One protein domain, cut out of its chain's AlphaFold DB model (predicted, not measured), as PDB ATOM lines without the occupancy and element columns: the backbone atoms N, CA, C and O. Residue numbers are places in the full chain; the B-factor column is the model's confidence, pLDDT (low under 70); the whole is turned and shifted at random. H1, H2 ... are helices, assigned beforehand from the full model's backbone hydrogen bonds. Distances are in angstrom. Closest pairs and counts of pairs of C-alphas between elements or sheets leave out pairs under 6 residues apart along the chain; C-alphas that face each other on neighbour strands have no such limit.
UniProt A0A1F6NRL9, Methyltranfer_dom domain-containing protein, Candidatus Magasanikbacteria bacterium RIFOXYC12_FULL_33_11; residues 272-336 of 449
ATOM      1  N   PHE A 272       9.898   7.414  -5.762       88.56
ATOM      2  CA  PHE A 272      11.053   6.590  -6.131       88.56
ATOM      3  C   PHE A 272      11.743   7.062  -7.415       88.56
ATOM      4  O   PHE A 272      12.939   7.339  -7.414       88.56
ATOM      5  N   LEU A 273      10.992   7.223  -8.511       85.75
ATOM      6  CA  LEU A 273      11.561   7.646  -9.800       85.75
ATOM      7  C   LEU A 273      12.098   9.083  -9.771       85.75
ATOM      8  O   LEU A 273      13.015   9.410 -10.520       85.75
ATOM      9  N   ILE A 274      11.530   9.942  -8.921       87.00
ATOM     10  CA  ILE A 274      12.024  11.309  -8.719       87.00
ATOM     11  C   ILE A 274      13.372  11.244  -8.001       87.00
ATOM     12  O   ILE A 274      14.342  11.819  -8.483       87.00
ATOM     13  N   LYS A 275      13.454  10.472  -6.911       86.69
ATOM     14  CA  LYS A 275      14.688  10.255  -6.150       86.69
ATOM     15  C   LYS A 275      15.785   9.626  -6.999       86.69
ATOM     16  O   LYS A 275      16.908  10.106  -6.965       86.69
ATOM     17  N   LEU A 276      15.461   8.623  -7.812       88.00
ATOM     18  CA  LEU A 276      16.421   8.013  -8.732       88.00
ATOM     19  C   LEU A 276      17.038   9.063  -9.671       88.00
ATOM     20  O   LEU A 276      18.257   9.152  -9.761       88.00
ATOM     21  N   LYS A 277      16.213   9.922 -10.285       85.62
ATOM     22  CA  LYS A 277      16.691  11.007 -11.159       85.62
ATOM     23  C   LYS A 277      17.509  12.062 -10.418       85.62
ATOM     24  O   LYS A 277      18.483  12.562 -10.968       85.62
ATOM     25  N   GLU A 278      17.122  12.420  -9.193       86.75
ATOM     26  CA  GLU A 278      17.907  13.329  -8.346       86.75
ATOM     27  C   GLU A 278      19.311  12.761  -8.093       86.75
ATOM     28  O   GLU A 278      20.290  13.498  -8.172       86.75
ATOM     29  N   ILE A 279      19.416  11.451  -7.850       88.19
ATOM     30  CA  ILE A 279      20.692  10.765  -7.621       88.19
ATOM     31  C   ILE A 279      21.526  10.679  -8.909       88.19
ATOM     32  O   ILE A 279      22.717  10.978  -8.879       88.19
ATOM     33  N   GLU A 280      20.915  10.336 -10.047       86.62
ATOM     34  CA  GLU A 280      21.582  10.329 -11.362       86.62
ATOM     35  C   GLU A 280      22.087  11.722 -11.771       86.62
ATOM     36  O   GLU A 280      23.120  11.863 -12.427       86.62
ATOM     37  N   GLN A 281      21.354  12.777 -11.409       87.62
ATOM     38  CA  GLN A 281      21.776  14.152 -11.661       87.62
ATOM     39  C   GLN A 281      22.900  14.569 -10.704       87.62
ATOM     40  O   GLN A 281      23.847  15.234 -11.125       87.62
ATOM     41  N   LEU A 282      22.844  14.121  -9.446       89.06
ATOM     42  CA  LEU A 282      23.897  14.350  -8.460       89.06
ATOM     43  C   LEU A 282      25.240  13.760  -8.904       89.06
ATOM     44  O   LEU A 282      26.263  14.409  -8.718       89.06
ATOM     45  N   GLU A 283      25.244  12.588  -9.548       88.31
ATOM     46  CA  GLU A 283      26.453  11.989 -10.137       88.31
ATOM     47  C   GLU A 283      27.164  12.936 -11.116       88.31
ATOM     48  O   GLU A 283      28.393  12.968 -11.184       88.31
ATOM     49  N   LYS A 284      26.394  13.733 -11.866       87.88
ATOM     50  CA  LYS A 284      26.918  14.670 -12.870       87.88
ATOM     51  C   LYS A 284      27.334  16.004 -12.261       87.88
ATOM     52  O   LYS A 284      28.355  16.559 -12.667       87.88
ATOM     53  N   ASP A 285      26.539  16.514 -11.326       91.25
ATOM     54  CA  ASP A 285      26.671  17.881 -10.816       91.25
ATOM     55  C   ASP A 285      27.589  17.976  -9.585       91.25
ATOM     56  O   ASP A 285      28.305  18.967  -9.430       91.25
ATOM     57  N   ASP A 286      27.597  16.954  -8.721       90.94
ATOM     58  CA  ASP A 286      28.442  16.870  -7.525       90.94
ATOM     59  C   ASP A 286      28.871  15.412  -7.234       90.94
ATOM     60  O   ASP A 286      28.301  14.731  -6.367       90.94
ATOM     61  N   PRO A 287      29.933  14.937  -7.915       89.25
ATOM     62  CA  PRO A 287      30.432  13.573  -7.759       89.25
ATOM     63  C   PRO A 287      30.848  13.224  -6.325       89.25
ATOM     64  O   PRO A 287      30.730  12.079  -5.905       89.25
ATOM     65  N   THR A 288      31.302  14.203  -5.531       87.12
ATOM     66  CA  THR A 288      31.740  13.940  -4.148       87.12
ATOM     67  C   THR A 288      30.547  13.620  -3.253       87.12
ATOM     68  O   THR A 288      30.602  12.708  -2.423       87.12
ATOM     69  N   THR A 289      29.446  14.355  -3.405       84.31
ATOM     70  CA  THR A 289      28.208  14.059  -2.677       84.31
ATOM     71  C   THR A 289      27.581  12.752  -3.173       84.31
ATOM     72  O   THR A 289      27.094  11.974  -2.349       84.31
ATOM     73  N   PHE A 290      27.664  12.456  -4.474       87.31
ATOM     74  CA  PHE A 290      27.238  11.174  -5.038       87.31
ATOM     75  C   PHE A 290      28.019   9.979  -4.468       87.31
ATOM     76  O   PHE A 290      27.400   9.030  -3.990       87.31
ATOM     77  N   ASP A 291      29.352  10.041  -4.418       85.44
ATOM     78  CA  ASP A 291      30.187   8.971  -3.853       85.44
ATOM     79  C   ASP A 291      29.857   8.718  -2.375       85.44
ATOM     80  O   ASP A 291      29.730   7.575  -1.927       85.44
ATOM     81  N   ASN A 292      29.639   9.788  -1.603       83.62
ATOM     82  CA  ASN A 292      29.203   9.678  -0.211       83.62
ATOM     83  C   ASN A 292      27.816   9.033  -0.085       83.62
ATOM     84  O   ASN A 292      27.579   8.261   0.847       83.62
ATOM     85  N   LEU A 293      26.893   9.342  -1.000       84.19
ATOM     86  CA  LEU A 293      25.581   8.707  -1.046       84.19
ATOM     87  C   LEU A 293      25.693   7.221  -1.410       84.19
ATOM     88  O   LEU A 293      25.085   6.396  -0.732       84.19
ATOM     89  N   ARG A 294      26.510   6.861  -2.405       84.62
ATOM     90  CA  ARG A 294      26.791   5.464  -2.775       84.62
ATOM     91  C   ARG A 294      27.362   4.672  -1.606       84.62
ATOM     92  O   ARG A 294      26.862   3.594  -1.317       84.62
ATOM     93  N   LEU A 295      28.316   5.231  -0.861       82.06
ATOM     94  CA  LEU A 295      28.847   4.601   0.354       82.06
ATOM     95  C   LEU A 295      27.771   4.390   1.432       82.06
ATOM     96  O   LEU A 295      27.783   3.370   2.124       82.06
ATOM     97  N   LYS A 296      26.828   5.331   1.583       80.94
ATOM     98  CA  LYS A 296      25.683   5.174   2.496       80.94
ATOM     99  C   LYS A 296      24.725   4.074   2.031       80.94
ATOM    100  O   LYS A 296      24.289   3.287   2.867       80.94
ATOM    101  N   LEU A 297      24.416   4.009   0.733       79.12
ATOM    102  CA  LEU A 297      23.586   2.956   0.138       79.12
ATOM    103  C   LEU A 297      24.243   1.581   0.302       79.12
ATOM    104  O   LEU A 297      23.614   0.657   0.806       79.12
ATOM    105  N   ASP A 298      25.538   1.470   0.004       78.56
ATOM    106  CA  ASP A 298      26.314   0.248   0.216       78.56
ATOM    107  C   ASP A 298      26.305  -0.190   1.682       78.56
ATOM    108  O   ASP A 298      26.165  -1.375   1.979       78.56
ATOM    109  N   TYR A 299      26.425   0.756   2.616       76.38
ATOM    110  CA  TYR A 299      26.333   0.462   4.043       76.38
ATOM    111  C   TYR A 299      24.937  -0.039   4.448       76.38
ATOM    112  O   TYR A 299      24.843  -0.978   5.239       76.38
ATOM    113  N   LEU A 300      23.869   0.557   3.903       73.69
ATOM    114  CA  LEU A 300      22.488   0.114   4.120       73.69
ATOM    115  C   LEU A 300      22.257  -1.308   3.597       73.69
ATOM    116  O   LEU A 300      21.702  -2.135   4.314       73.69
ATOM    117  N   ILE A 301      22.719  -1.597   2.378       73.75
ATOM    118  CA  ILE A 301      22.463  -2.857   1.669       73.75
ATOM    119  C   ILE A 301      23.366  -3.991   2.178       73.75
ATOM    120  O   ILE A 301      22.903  -5.095   2.454       73.75
ATOM    121  N   LYS A 302      24.676  -3.738   2.301       70.56
ATOM    122  CA  LYS A 302      25.708  -4.758   2.585       70.56
ATOM    123  C   LYS A 302      26.107  -4.826   4.058       70.56
ATOM    124  O   LYS A 302      26.948  -5.656   4.420       70.56
ATOM    125  N   GLY A 303      25.550  -3.963   4.909       58.97
ATOM    126  CA  GLY A 303      25.849  -3.886   6.336       58.97
ATOM    127  C   GLY A 303      25.621  -5.213   7.064       58.97
ATOM    128  O   GLY A 303      24.529  -5.505   7.545       58.97
ATOM    129  N   LYS A 304      26.676  -6.027   7.188       43.94
ATOM    130  CA  LYS A 304      26.686  -7.241   8.011       43.94
ATOM    131  C   LYS A 304      26.628  -6.868   9.494       43.94
ATOM    132  O   LYS A 304      27.599  -6.352  10.037       43.94
ATOM    133  N   GLY A 305      25.542  -7.260  10.156       42.00
ATOM    134  CA  GLY A 305      25.479  -7.399  11.612       42.00
ATOM    135  C   GLY A 305      24.967  -6.170  12.370       42.00
ATOM    136  O   GLY A 305      25.462  -5.062  12.206       42.00
ATOM    137  N   SER A 306      23.964  -6.421  13.219       40.28
ATOM    138  CA  SER A 306      23.556  -5.678  14.431       40.28
ATOM    139  C   SER A 306      23.313  -4.159  14.393       40.28
ATOM    140  O   SER A 306      22.845  -3.624  15.394       40.28
ATOM    141  N   ALA A 307      23.490  -3.458  13.273       45.09
ATOM    142  CA  ALA A 307      23.134  -2.042  13.137       45.09
ATOM    143  C   ALA A 307      21.672  -1.807  12.692       45.09
ATOM    144  O   ALA A 307      21.360  -0.741  12.168       45.09
ATOM    145  N   ARG A 308      20.753  -2.758  12.941       48.97
ATOM    146  CA  ARG A 308      19.286  -2.552  12.866       48.97
ATOM    147  C   ARG A 308      18.799  -1.664  14.029       48.97
ATOM    148  O   ARG A 308      17.997  -2.087  14.852       48.97
ATOM    149  N   GLY A 309      19.367  -0.470  14.162       54.75
ATOM    150  CA  GLY A 309      19.025   0.508  15.196       54.75
ATOM    151  C   GLY A 309      18.537   1.828  14.600       54.75
ATOM    152  O   GLY A 309      18.542   2.006  13.383       54.75
ATOM    153  N   ALA A 310      18.214   2.789  15.472       56.41
ATOM    154  CA  ALA A 310      17.671   4.116  15.137       56.41
ATOM    155  C   ALA A 310      18.437   4.892  14.040       56.41
ATOM    156  O   ALA A 310      17.897   5.809  13.431       56.41
ATOM    157  N   LYS A 311      19.702   4.542  13.767       59.88
ATOM    158  CA  LYS A 311      20.511   5.157  12.707       59.88
ATOM    159  C   LYS A 311      20.076   4.735  11.296       59.88
ATOM    160  O   LYS A 311      20.096   5.578  10.409       59.88
ATOM    161  N   VAL A 312      19.669   3.479  11.093       62.31
ATOM    162  CA  VAL A 312      19.106   3.016   9.810       62.31
ATOM    163  C   VAL A 312      17.710   3.601   9.625       62.31
ATOM    164  O   VAL A 312      17.451   4.194   8.590       62.31
ATOM    165  N   GLU A 313      16.863   3.558  10.658       62.72
ATOM    166  CA  GLU A 313      15.522   4.166  10.622       62.72
ATOM    167  C   GLU A 313      15.555   5.668  10.312       62.72
ATOM    168  O   GLU A 313      14.760   6.146   9.507       62.72
ATOM    169  N   ASN A 314      16.494   6.421  10.893       67.06
ATOM    170  CA  ASN A 314      16.644   7.842  10.579       67.06
ATOM    171  C   ASN A 314      17.071   8.079   9.125       67.06
ATOM    172  O   ASN A 314      16.580   9.019   8.515       67.06
ATOM    173  N   MET A 315      17.938   7.230   8.560       65.62
ATOM    174  CA  MET A 315      18.315   7.337   7.144       65.62
ATOM    175  C   MET A 315      17.167   6.936   6.208       65.62
ATOM    176  O   MET A 315      17.008   7.563   5.170       65.62
ATOM    177  N   LEU A 316      16.339   5.949   6.576       66.25
ATOM    178  CA  LEU A 316      15.129   5.592   5.817       66.25
ATOM    179  C   LEU A 316      14.141   6.771   5.773       66.25
ATOM    180  O   LEU A 316      13.665   7.143   4.703       66.25
ATOM    181  N   ARG A 317      13.922   7.439   6.915       71.25
ATOM    182  CA  ARG A 317      13.037   8.615   7.019       71.25
ATOM    183  C   ARG A 317      13.473   9.807   6.165       71.25
ATOM    184  O   ARG A 317      12.627  10.619   5.805       71.25
ATOM    185  N   GLU A 318      14.758   9.932   5.823       73.94
ATOM    186  CA  GLU A 318      15.232  10.980   4.902       73.94
ATOM    187  C   GLU A 318      14.680  10.796   3.470       73.94
ATOM    188  O   GLU A 318      14.574  11.773   2.727       73.94
ATOM    189  N   PHE A 319      14.300   9.570   3.085       71.69
ATOM    190  CA  PHE A 319      13.726   9.244   1.772       71.69
ATOM    191  C   PHE A 319      12.192   9.241   1.769       71.69
ATOM    192  O   PHE A 319      11.578   9.604   0.759       71.69
ATOM    193  N   GLY A 320      11.587   8.898   2.907       74.44
ATOM    194  CA  GLY A 320      10.146   8.890   3.141       74.44
ATOM    195  C   GLY A 320       9.752   7.802   4.138       74.44
ATOM    196  O   GLY A 320      10.485   6.836   4.333       74.44
ATOM    197  N   ASP A 321       8.589   7.949   4.771       70.31
ATOM    198  CA  ASP A 321       8.096   6.979   5.763       70.31
ATOM    199  C   ASP A 321       7.666   5.635   5.134       70.31
ATOM    200  O   ASP A 321       7.488   4.652   5.849       70.31
ATOM    201  N   ASP A 322       7.491   5.585   3.810       73.50
ATOM    202  CA  ASP A 322       7.052   4.417   3.038       73.50
ATOM    203  C   ASP A 322       8.196   3.618   2.390       73.50
ATOM    204  O   ASP A 322       7.926   2.631   1.705       73.50
ATOM    205  N   TRP A 323       9.452   4.019   2.609       79.88
ATOM    206  CA  TRP A 323      10.630   3.350   2.054       79.88
ATOM    207  C   TRP A 323      11.071   2.158   2.903       79.88
ATOM    208  O   TRP A 323      11.251   2.263   4.120       79.88
ATOM    209  N   VAL A 324      11.328   1.035   2.241       75.62
ATOM    210  CA  VAL A 324      11.876  -0.191   2.836       75.62
ATOM    211  C   VAL A 324      13.267  -0.493   2.279       75.62
ATOM    212  O   VAL A 324      13.690   0.103   1.289       75.62
ATOM    213  N   LEU A 325      14.013  -1.402   2.915       75.44
ATOM    214  CA  LEU A 325      15.396  -1.719   2.529       75.44
ATOM    215  C   LEU A 325      15.500  -2.167   1.062       75.44
ATOM    216  O   LEU A 325      16.441  -1.802   0.358       75.44
ATOM    217  N   GLU A 326      14.503  -2.908   0.596       76.94
ATOM    218  CA  GLU A 326      14.388  -3.455  -0.751       76.94
ATOM    219  C   GLU A 326      14.294  -2.346  -1.813       76.94
ATOM    220  O   GLU A 326      14.806  -2.506  -2.920       76.94
ATOM    221  N   ASP A 327      13.738  -1.176  -1.471       82.81
ATOM    222  CA  ASP A 327      13.731  -0.014  -2.368       82.81
ATOM    223  C   ASP A 327      15.154   0.515  -2.606       82.81
ATOM    224  O   ASP A 327      15.498   0.924  -3.713       82.81
ATOM    225  N   PHE A 328      16.028   0.472  -1.598       81.56
ATOM    226  CA  PHE A 328      17.422   0.906  -1.751       81.56
ATOM    227  C   PHE A 328      18.242  -0.087  -2.571       81.56
ATOM    228  O   PHE A 328      19.097   0.334  -3.349       81.56
ATOM    229  N   ILE A 329      17.953  -1.386  -2.445       80.06
ATOM    230  CA  ILE A 329      18.522  -2.424  -3.316       80.06
ATOM    231  C   ILE A 329      18.120  -2.156  -4.772       80.06
ATOM    232  O   ILE A 329      18.965  -2.207  -5.665       80.06
ATOM    233  N   GLU A 330      16.856  -1.802  -5.012       83.69
ATOM    234  CA  GLU A 330      16.372  -1.450  -6.348       83.69
ATOM    235  C   GLU A 330      17.010  -0.151  -6.879       83.69
ATOM    236  O   GLU A 330      17.327  -0.074  -8.068       83.69
ATOM    237  N   ILE A 331      17.262   0.858  -6.029       86.38
ATOM    238  CA  ILE A 331      18.064   2.038  -6.408       86.38
ATOM    239  C   ILE A 331      19.460   1.605  -6.864       86.38
ATOM    240  O   ILE A 331      19.887   1.993  -7.949       86.38
ATOM    241  N   ASP A 332      20.172   0.813  -6.058       83.31
ATOM    242  CA  ASP A 332      21.546   0.397  -6.360       83.31
ATOM    243  C   ASP A 332      21.620  -0.388  -7.677       83.31
ATOM    244  O   ASP A 332      22.447  -0.085  -8.540       83.31
ATOM    245  N   ARG A 333      20.659  -1.300  -7.885       81.88
ATOM    246  CA  ARG A 333      20.481  -2.068  -9.123       81.88
ATOM    247  C   ARG A 333      20.244  -1.175 -10.346       81.88
ATOM    248  O   ARG A 333      20.745  -1.488 -11.422       81.88
ATOM    249  N   ARG A 334      19.465  -0.092 -10.218       82.88
ATOM    250  CA  ARG A 334      19.179   0.834 -11.334       82.88
ATOM    251  C   ARG A 334      20.320   1.802 -11.616       82.88
ATOM    252  O   ARG A 334      20.516   2.170 -12.768       82.88
ATOM    253  N   LEU A 335      21.061   2.202 -10.584       80.88
ATOM    254  CA  LEU A 335      22.211   3.090 -10.721       80.88
ATOM    255  C   LEU A 335      23.462   2.364 -11.234       80.88
ATOM    256  O   LEU A 335      24.374   3.020 -11.727       80.88
ATOM    257  N   ASP A 336      23.565   1.040 -11.085       68.75
ATOM    258  CA  ASP A 336      24.634   0.247 -11.698       68.75
ATOM    259  C   ASP A 336      24.154  -0.439 -12.995       68.75
ATOM    260  O   ASP A 336      23.597  -1.545 -12.962       68.75
TER     261      ASP A 336
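This is residues 272 to 336 of the 449 residues of the protein "Methyltranfer_dom domain-containing protein" of Candidatus Magasanikbacteria bacterium RIFOXYC12_FULL_33_11 (UniProt A0A1F6NRL9). Helices H1 and H2 make a hairpin opened as a V, H4 packs on H2, and H3 is set off near H2's end. The 65 printed residues include four named helices, H1 to H4: all helix. The whole is compact, its radius of gyration of the C-alphas 11.8 A, its spans 34, 22 and 19 A.

Find C-alpha 272 at (11.053, 6.590, -6.131); from there H1 runs 19.8 A to 285. H2 is residues 287 to 302, 21.6 A; H3, 310 to 317; H4, 325 to 335, ending at (22.211, 3.090, -10.721).

H1 and H2 touch at a steep tilt of 44 degrees, C-alphas 283 and 290 closest at 5.2 A. H4 touches H2, C-alphas 329 and 301 closest at 6.4 A. H3 is close to H2 but not clearly touching: C-alphas 312 and 300, the closest, are 7.2 A apart. Every O i to N i+4 pair is within hydrogen-bond range in H2, H3 and H4, 9 of 10 in H1.

The farthest C-alphas, 285 and 306, are 34.7 A apart. The printed part has no cut; pLDDT is under 70 at 303 to 316 and 336.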